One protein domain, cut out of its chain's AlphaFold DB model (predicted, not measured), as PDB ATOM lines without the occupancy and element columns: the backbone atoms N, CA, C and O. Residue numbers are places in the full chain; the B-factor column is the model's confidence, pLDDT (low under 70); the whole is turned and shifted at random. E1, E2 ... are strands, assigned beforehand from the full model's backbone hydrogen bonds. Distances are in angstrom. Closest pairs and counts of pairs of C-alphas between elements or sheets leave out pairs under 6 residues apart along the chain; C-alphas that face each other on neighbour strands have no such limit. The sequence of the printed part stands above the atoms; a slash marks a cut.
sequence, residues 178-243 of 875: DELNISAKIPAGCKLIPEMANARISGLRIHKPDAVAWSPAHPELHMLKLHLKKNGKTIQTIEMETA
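AT A GLANCE: This is residues 178 to 243 of the 875 residues of an uncharacterized protein of Victivallis vadensis (UniProt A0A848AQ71). A narrow, twisted three-stranded sheet, the long hairpin of E5 and E6 with E2 beside E5, runs along part of the length of a rod-like whole. A second small sheet, the E3 and E4 hairpin with E1 along E4, sits by the Pro 194 end of E2, and the loop of residues 208 to 221 extends one end of the rod. The printed part has 66 residues, no named helix and six named strands, E1 to E6 in chain order; the class is all strand, and the sheet orders E2 - E5 - E6 and E1 - E4 - E3 are both antiparallel. It is only just loose, close to compact, with a radius of gyration of the C-alphas of 13.1 A and spans of 43 by 19 by 18 A.

IN THESE COORDINATES: E5, residues 222 to 230, is 26.0 A long from C-alpha 222 at (61.069, -8.424, 119.015). E6, residues 233 to 242, is 25.0 A long, bends by 55 degrees at residue 236 and ends at (57.635, -10.179, 122.639). E2 is residues 190 to 195, 16.3 A. E1, residues 179 to 185, is 20.5 A long from (65.464, -18.146, 124.402). E3, residues 200 to 202, and E4, residues 205 to 207, are short.

HOW THE PARTS SIT: The hairpin E5 and E6 has N 224 and O 240 within hydrogen-bond range at 2.8 A. E2 is antiparallel to E5, with N 193 and O 227 at 2.9 A. The closest C-alphas of E2 and E3, those of Pro 194 and Ile 201, are 7.4 A apart. In the hairpin E3 and E4, N 200 and O 207 are 2.8 A apart; for E4 and E1, N 180 and O 206 are 2.8 A apart. E1 and E2 are near each other, with 6 pairs of C-alphas within 10 A; E1 and E5 are apart.

THE WHOLE: The C-alphas of Ala 217 and Asn 231, the two farthest apart, are 43.9 A apart. The link E4 to E5 is long, 14 residues. The printed part has no cut, and no printed residue is under 70 in pLDDT.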
ATOM      1  N   ASP A 178      67.835 -15.074 126.185       96.19
ATOM      2  CA  ASP A 178      68.153 -15.380 124.782       96.19
ATOM      3  C   ASP A 178      67.298 -16.503 124.158       96.19
ATOM      4  O   ASP A 178      67.441 -16.803 122.967       96.19
ATOM      5  N   GLU A 179      66.376 -17.117 124.903       97.19
ATOM      6  CA  GLU A 179      65.464 -18.146 124.402       97.19
ATOM      7  C   GLU A 179      63.990 -17.801 124.649       97.19
ATOM      8  O   GLU A 179      63.620 -17.236 125.672       97.19
ATOM      9  N   LEU A 180      63.130 -18.218 123.716       97.12
ATOM     10  CA  LEU A 180      61.680 -18.286 123.894       97.12
ATOM     11  C   LEU A 180      61.213 -19.729 123.713       97.12
ATOM     12  O   LEU A 180      61.550 -20.383 122.719       97.12
ATOM     13  N   ASN A 181      60.376 -20.207 124.628       96.44
ATOM     14  CA  ASN A 181      59.669 -21.478 124.524       96.44
ATOM     15  C   ASN A 181      58.172 -21.210 124.365       96.44
ATOM     16  O   ASN A 181      57.550 -20.538 125.186       96.44
ATOM     17  N   ILE A 182      57.594 -21.732 123.285       95.81
ATOM     18  CA  ILE A 182      56.212 -21.443 122.906       95.81
ATOM     19  C   ILE A 182      55.359 -22.689 123.110       95.81
ATOM     20  O   ILE A 182      55.691 -23.776 122.631       95.81
ATOM     21  N   SER A 183      54.223 -22.519 123.774       93.75
ATOM     22  CA  SER A 183      53.212 -23.561 123.941       93.75
ATOM     23  C   SER A 183      51.844 -23.007 123.539       93.75
ATOM     24  O   SER A 183      51.582 -21.815 123.683       93.75
ATOM     25  N   ALA A 184      50.984 -23.836 122.944       92.31
ATOM     26  CA  ALA A 184      49.621 -23.441 122.597       92.31
ATOM     27  C   ALA A 184      48.729 -24.659 122.339       92.31
ATOM     28  O   ALA A 184      49.202 -25.711 121.897       92.31
ATOM     29  N   LYS A 185      47.415 -24.497 122.520       90.75
ATOM     30  CA  LYS A 185      46.404 -25.439 122.031       90.75
ATOM     31  C   LYS A 185      46.036 -25.081 120.597       90.75
ATOM     32  O   LYS A 185      45.585 -23.976 120.304       90.75
ATOM     33  N   ILE A 186      46.225 -26.041 119.696       90.31
ATOM     34  CA  ILE A 186      45.960 -25.868 118.267       90.31
ATOM     35  C   ILE A 186      44.908 -26.864 117.767       90.31
ATOM     36  O   ILE A 186      44.817 -27.973 118.302       90.31
ATOM     37  N   PRO A 187      44.137 -26.522 116.717       88.12
ATOM     38  CA  PRO A 187      43.165 -27.440 116.135       88.12
ATOM     39  C   PRO A 187      43.812 -28.722 115.591       88.12
ATOM     40  O   PRO A 187      44.930 -28.709 115.064       88.12
ATOM     41  N   ALA A 188      43.077 -29.835 115.647       87.94
ATOM     42  CA  ALA A 188      43.552 -31.128 115.160       87.94
ATOM     43  C   ALA A 188      44.000 -31.074 113.683       87.94
ATOM     44  O   ALA A 188      43.352 -30.464 112.826       87.94
ATOM     45  N   GLY A 189      45.129 -31.726 113.380       88.44
ATOM     46  CA  GLY A 189      45.729 -31.746 112.040       88.44
ATOM     47  C   GLY A 189      46.451 -30.453 111.633       88.44
ATOM     48  O   GLY A 189      46.913 -30.356 110.494       88.44
ATOM     49  N   CYS A 190      46.561 -29.471 112.534       91.19
ATOM     50  CA  CYS A 190      47.346 -28.260 112.313       91.19
ATOM     51  C   CYS A 190      48.758 -28.378 112.908       91.19
ATOM     52  O   CYS A 190      49.025 -29.214 113.770       91.19
ATOM     53  N   LYS A 191      49.670 -27.522 112.442       92.94
ATOM     54  CA  LYS A 191      51.015 -27.325 112.995       92.94
ATOM     55  C   LYS A 191      51.249 -25.841 113.230       92.94
ATOM     56  O   LYS A 191      50.918 -25.040 112.359       92.94
ATOM     57  N   LEU A 192      51.838 -25.494 114.367       93.81
ATOM     58  CA  LEU A 192      52.276 -24.136 114.671       93.81
ATOM     59  C   LEU A 192      53.754 -23.984 114.304       93.81
ATOM     60  O   LEU A 192      54.555 -24.856 114.633       93.81
ATOM     61  N   ILE A 193      54.101 -22.914 113.594       95.38
ATOM     62  CA  ILE A 193      55.470 -22.643 113.143       95.38
ATOM     63  C   ILE A 193      55.837 -21.209 113.531       95.38
ATOM     64  O   ILE A 193      55.225 -20.287 112.986       95.38
ATOM     65  N   PRO A 194      56.805 -21.001 114.437       96.44
ATOM     66  CA  PRO A 194      57.295 -19.670 114.741       96.44
ATOM     67  C   PRO A 194      58.237 -19.142 113.655       96.44
ATOM     68  O   PRO A 194      58.929 -19.901 112.977       96.44
ATOM     69  N   GLU A 195      58.269 -17.824 113.523       95.81
ATOM     70  CA  GLU A 195      59.188 -17.052 112.696       95.81
ATOM     71  C   GLU A 195      59.637 -15.823 113.500       95.81
ATOM     72  O   GLU A 195      58.821 -15.085 114.053       95.81
ATOM     73  N   MET A 196      60.951 -15.609 113.550       96.06
ATOM     74  CA  MET A 196      61.582 -14.432 114.142       96.06
ATOM     75  C   MET A 196      62.861 -14.118 113.363       96.06
ATOM     76  O   MET A 196      63.600 -15.023 112.970       96.06
ATOM     77  N   ALA A 197      63.116 -12.833 113.117       93.88
ATOM     78  CA  ALA A 197      64.306 -12.400 112.398       93.88
ATOM     79  C   ALA A 197      65.587 -12.697 113.199       93.88
ATOM     80  O   ALA A 197      65.639 -12.470 114.405       93.88
ATOM     81  N   ASN A 198      66.636 -13.161 112.509       92.44
ATOM     82  CA  ASN A 198      67.958 -13.429 113.089       92.44
ATOM     83  C   ASN A 198      67.931 -14.374 114.309       92.44
ATOM     84  O   ASN A 198      68.685 -14.172 115.254       92.44
ATOM     85  N   ALA A 199      67.063 -15.390 114.299       95.69
ATOM     86  CA  ALA A 199      66.964 -16.381 115.368       95.69
ATOM     87  C   ALA A 199      67.067 -17.814 114.825       95.69
ATOM     88  O   ALA A 199      66.711 -18.101 113.678       95.69
ATOM     89  N   ARG A 200      67.551 -18.736 115.659       96.88
ATOM     90  CA  ARG A 200      67.565 -20.177 115.380       96.88
ATOM     91  C   ARG A 200      66.290 -20.797 115.935       96.88
ATOM     92  O   ARG A 200      65.975 -20.607 117.103       96.88
ATOM     93  N   ILE A 201      65.576 -21.558 115.112       97.12
ATOM     94  CA  ILE A 201      64.274 -22.127 115.477       97.12
ATOM     95  C   ILE A 201      64.352 -23.653 115.455       97.12
ATOM     96  O   ILE A 201      64.749 -24.243 114.451       97.12
ATOM     97  N   SER A 202      63.945 -24.288 116.553       95.75
ATOM     98  CA  SER A 202      63.858 -25.744 116.686       95.75
ATOM     99  C   SER A 202      62.508 -26.129 117.286       95.75
ATOM    100  O   SER A 202      62.289 -26.035 118.494       95.75
ATOM    101  N   GLY A 203      61.574 -26.551 116.431       94.69
ATOM    102  CA  GLY A 203      60.191 -26.798 116.841       94.69
ATOM    103  C   GLY A 203      59.507 -25.500 117.276       94.69
ATOM    104  O   GLY A 203      59.344 -24.594 116.465       94.69
ATOM    105  N   LEU A 204      59.110 -25.429 118.549       96.38
ATOM    106  CA  LEU A 204      58.506 -24.244 119.173       96.38
ATOM    107  C   LEU A 204      59.478 -23.480 120.088       96.38
ATOM    108  O   LEU A 204      59.053 -22.614 120.849       96.38
ATOM    109  N   ARG A 205      60.776 -23.796 120.011       97.75
ATOM    110  CA  ARG A 205      61.839 -23.045 120.680       97.75
ATOM    111  C   ARG A 205      62.508 -22.091 119.700       97.75
ATOM    112  O   ARG A 205      62.856 -22.492 118.583       97.75
ATOM    113  N   ILE A 206      62.718 -20.858 120.139       98.00
ATOM    114  CA  ILE A 206      63.466 -19.816 119.435       98.00
ATOM    115  C   ILE A 206      64.683 -19.481 120.291       98.00
ATOM    116  O   ILE A 206      64.525 -19.184 121.464       98.00
ATOM    117  N   HIS A 207      65.876 -19.521 119.711       97.94
ATOM    118  CA  HIS A 207      67.116 -19.114 120.366       97.94
ATOM    119  C   HIS A 207      67.757 -17.974 119.572       97.94
ATOM    120  O   HIS A 207      68.017 -18.107 118.367       97.94
ATOM    121  N   LYS A 208      67.995 -16.853 120.246       96.62
ATOM    122  CA  LYS A 208      68.550 -15.617 119.703       96.62
ATOM    123  C   LYS A 208      69.689 -15.130 120.621       96.62
ATOM    124  O   LYS A 208      69.453 -14.309 121.496       96.62
ATOM    125  N   PRO A 209      70.930 -15.609 120.418       91.38
ATOM    126  CA  PRO A 209      72.055 -15.327 121.321       91.38
ATOM    127  C   PRO A 209      72.511 -13.857 121.324       91.38
ATOM    128  O   PRO A 209      73.282 -13.453 122.185       91.38
ATOM    129  N   ASP A 210      72.091 -13.071 120.334       91.81
ATOM    130  CA  ASP A 210      72.350 -11.636 120.190       91.81
ATOM    131  C   ASP A 210      71.140 -10.775 120.602       91.81
ATOM    132  O   ASP A 210      71.069  -9.606 120.228       91.81
ATOM    133  N   ALA A 211      70.150 -11.346 121.298       93.56
ATOM    134  CA  ALA A 211      69.023 -10.585 121.823       93.56
ATOM    135  C   ALA A 211      69.483  -9.611 122.917       93.56
ATOM    136  O   ALA A 211      70.296  -9.958 123.775       93.56
ATOM    137  N   VAL A 212      68.928  -8.400 122.908       94.12
ATOM    138  CA  VAL A 212      69.014  -7.501 124.058       94.12
ATOM    139  C   VAL A 212      67.916  -7.913 125.025       94.12
ATOM    140  O   VAL A 212      66.734  -7.880 124.685       94.12
ATOM    141  N   ALA A 213      68.306  -8.335 126.225       95.88
ATOM    142  CA  ALA A 213      67.340  -8.732 127.232       95.88
ATOM    143  C   ALA A 213      66.566  -7.501 127.732       95.88
ATOM    144  O   ALA A 213      67.157  -6.512 128.176       95.88
ATOM    145  N   TRP A 214      65.240  -7.574 127.669       97.81
ATOM    146  CA  TRP A 214      64.351  -6.507 128.081       97.81
ATOM    147  C   TRP A 214      64.523  -6.211 129.564       97.81
ATOM    148  O   TRP A 214      64.631  -7.100 130.414       97.81
ATOM    149  N   SER A 215      64.566  -4.927 129.871       96.88
ATOM    150  CA  SER A 215      64.584  -4.386 131.222       96.88
ATOM    151  C   SER A 215      63.970  -2.986 131.195       96.88
ATOM    152  O   SER A 215      63.818  -2.405 130.117       96.88
ATOM    153  N   PRO A 216      63.673  -2.377 132.353       96.50
ATOM    154  CA  PRO A 216      63.275  -0.975 132.389       96.50
ATOM    155  C   PRO A 216      64.274  -0.037 131.690       96.50
ATOM    156  O   PRO A 216      63.857   0.966 131.118       96.50
ATOM    157  N   ALA A 217      65.576  -0.338 131.719       94.62
ATOM    158  CA  ALA A 217      66.598   0.461 131.040       94.62
ATOM    159  C   ALA A 217      66.646   0.199 129.522       94.62
ATOM    160  O   ALA A 217      66.817   1.137 128.748       94.62
ATOM    161  N   HIS A 218      66.422  -1.053 129.105       95.94
ATOM    162  CA  HIS A 218      66.465  -1.497 127.707       95.94
ATOM    163  C   HIS A 218      65.151  -2.180 127.310       95.94
ATOM    164  O   HIS A 218      65.088  -3.407 127.326       95.94
ATOM    165  N   PRO A 219      64.082  -1.439 126.972       96.56
ATOM    166  CA  PRO A 219      62.779  -2.028 126.667       96.56
ATOM    167  C   PRO A 219      62.685  -2.567 125.230       96.56
ATOM    168  O   PRO A 219      61.783  -2.212 124.471       96.56
ATOM    169  N   GLU A 220      63.640  -3.404 124.819       96.38
ATOM    170  CA  GLU A 220      63.686  -3.931 123.455       96.38
ATOM    171  C   GLU A 220      62.622  -5.015 123.226       96.38
ATOM    172  O   GLU A 220      62.500  -5.981 123.981       96.38
ATOM    173  N   LEU A 221      61.839  -4.844 122.158       96.44
ATOM    174  CA  LEU A 221      60.791  -5.769 121.743       96.44
ATOM    175  C   LEU A 221      61.133  -6.378 120.383       96.44
ATOM    176  O   LEU A 221      61.574  -5.700 119.455       96.44
ATOM    177  N   HIS A 222      60.854  -7.667 120.239       94.94
ATOM    178  CA  HIS A 222      61.069  -8.424 119.015       94.94
ATOM    179  C   HIS A 222      59.740  -8.843 118.401       94.94
ATOM    180  O   HIS A 222      58.826  -9.305 119.083       94.94
ATOM    181  N   MET A 223      59.647  -8.735 117.077       93.75
ATOM    182  CA  MET A 223      58.477  -9.194 116.339       93.75
ATOM    183  C   MET A 223      58.504 -10.722 116.202       93.75
ATOM    184  O   MET A 223      59.308 -11.276 115.446       93.75
ATOM    185  N   LEU A 224      57.596 -11.393 116.903       93.88
ATOM    186  CA  LEU A 224      57.320 -12.818 116.784       93.88
ATOM    187  C   LEU A 224      56.138 -13.035 115.842       93.88
ATOM    188  O   LEU A 224      55.046 -12.503 116.059       93.88
ATOM    189  N   LYS A 225      56.328 -13.883 114.831       94.00
ATOM    190  CA  LYS A 225      55.227 -14.386 114.010       94.00
ATOM    191  C   LYS A 225      54.977 -15.861 114.279       94.00
ATOM    192  O   LYS A 225      55.913 -16.645 114.383       94.00
ATOM    193  N   LEU A 226      53.712 -16.260 114.354       93.00
ATOM    194  CA  LEU A 226      53.291 -17.650 114.506       93.00
ATOM    195  C   LEU A 226      52.356 -18.028 113.368       93.00
ATOM    196  O   LEU A 226      51.262 -17.477 113.245       93.00
ATOM    197  N   HIS A 227      52.761 -19.004 112.566       92.12
ATOM    198  CA  HIS A 227      51.977 -19.511 111.449       92.12
ATOM    199  C   HIS A 227      51.305 -20.824 111.829       92.12
ATOM    200  O   HIS A 227      51.967 -21.851 112.004       92.12
ATOM    201  N   LEU A 228      49.979 -20.814 111.899       90.75
ATOM    202  CA  LEU A 228      49.186 -22.030 111.975       90.75
ATOM    203  C   LEU A 228      48.992 -22.579 110.560       90.75
ATOM    204  O   LEU A 228      48.392 -21.923 109.703       90.75
ATOM    205  N   LYS A 229      49.492 -23.788 110.303       91.38
ATOM    206  CA  LYS A 229      49.384 -24.459 109.004       91.38
ATOM    207  C   LYS A 229      48.537 -25.720 109.084       91.38
ATOM    208  O   LYS A 229      48.733 -26.542 109.974       91.38
ATOM    209  N   LYS A 230      47.680 -25.926 108.085       88.62
ATOM    210  CA  LYS A 230      46.923 -27.166 107.855       88.62
ATOM    211  C   LYS A 230      47.189 -27.644 106.432       88.62
ATOM    212  O   LYS A 230      47.061 -26.869 105.488       88.62
ATOM    213  N   ASN A 231      47.602 -28.901 106.271       89.25
ATOM    214  CA  ASN A 231      47.960 -29.486 104.967       89.25
ATOM    215  C   ASN A 231      48.957 -28.625 104.155       89.25
ATOM    216  O   ASN A 231      48.815 -28.463 102.948       89.25
ATOM    217  N   GLY A 232      49.938 -28.015 104.829       87.31
ATOM    218  CA  GLY A 232      50.953 -27.155 104.203       87.31
ATOM    219  C   GLY A 232      50.517 -25.710 103.916       87.31
ATOM    220  O   GLY A 232      51.381 -24.867 103.686       87.31
ATOM    221  N   LYS A 233      49.219 -25.389 104.001       88.06
ATOM    222  CA  LYS A 233      48.687 -24.031 103.815       88.06
ATOM    223  C   LYS A 233      48.604 -23.291 105.151       88.06
ATOM    224  O   LYS A 233      48.088 -23.843 106.121       88.06
ATOM    225  N   THR A 234      49.075 -22.046 105.196       87.88
ATOM    226  CA  THR A 234      48.856 -21.150 106.342       87.88
ATOM    227  C   THR A 234      47.383 -20.762 106.412       87.88
ATOM    228  O   THR A 234      46.825 -20.272 105.431       87.88
ATOM    229  N   ILE A 235      46.757 -21.029 107.556       83.75
ATOM    230  CA  ILE A 235      45.349 -20.710 107.830       83.75
ATOM    231  C   ILE A 235      45.196 -19.564 108.838       83.75
ATOM    232  O   ILE A 235      44.143 -18.940 108.879       83.75
ATOM    233  N   GLN A 236      46.235 -19.281 109.628       82.19
ATOM    234  CA  GLN A 236      46.298 -18.152 110.554       82.19
ATOM    235  C   GLN A 236      47.756 -17.721 110.741       82.19
ATOM    236  O   GLN A 236      48.647 -18.565 110.840       82.19
ATOM    237  N   THR A 237      47.969 -16.410 110.839       85.50
ATOM    238  CA  THR A 237      49.233 -15.800 111.261       85.50
ATOM    239  C   THR A 237      48.970 -14.865 112.438       85.50
ATOM    240  O   THR A 237      48.147 -13.948 112.323       85.50
ATOM    241  N   ILE A 238      49.663 -15.100 113.552       86.00
ATOM    242  CA  ILE A 238      49.775 -14.175 114.689       86.00
ATOM    243  C   ILE A 238      51.069 -13.383 114.501       86.00
ATOM    244  O   ILE A 238      52.094 -13.989 114.231       86.00
ATOM    245  N   GLU A 239      51.032 -12.064 114.630       89.00
ATOM    246  CA  GLU A 239      52.193 -11.170 114.693       89.00
ATOM    247  C   GLU A 239      52.119 -10.407 116.021       89.00
ATOM    248  O   GLU A 239      51.174  -9.652 116.236       89.00
ATOM    249  N   MET A 240      53.066 -10.612 116.929       89.50
ATOM    250  CA  MET A 240      53.090  -9.960 118.240       89.50
ATOM    251  C   MET A 240      54.487  -9.488 118.596       89.50
ATOM    252  O   MET A 240      55.477 -10.100 118.207       89.50
ATOM    253  N   GLU A 241      54.548  -8.418 119.374       92.19
ATOM    254  CA  GLU A 241      55.767  -8.031 120.068       92.19
ATOM    255  C   GLU A 241      55.965  -8.951 121.278       92.19
ATOM    256  O   GLU A 241      55.010  -9.321 121.963       92.19
ATOM    257  N   THR A 242      57.206  -9.368 121.498       94.69
ATOM    258  CA  THR A 242      57.635 -10.179 122.639       94.69
ATOM    259  C   THR A 242      59.012  -9.714 123.098       94.69
ATOM    260  O   THR A 242      59.663  -8.939 122.400       94.69
ATOM    261  N   ALA A 243      59.469 -10.187 124.250       96.44
ATOM    262  CA  ALA A 243      60.737  -9.777 124.829       96.44
ATOM    263  C   ALA A 243      61.515 -10.980 125.364       96.44
ATOM    264  O   ALA A 243      60.919 -11.932 125.876       96.44
TER     265      ALA A 243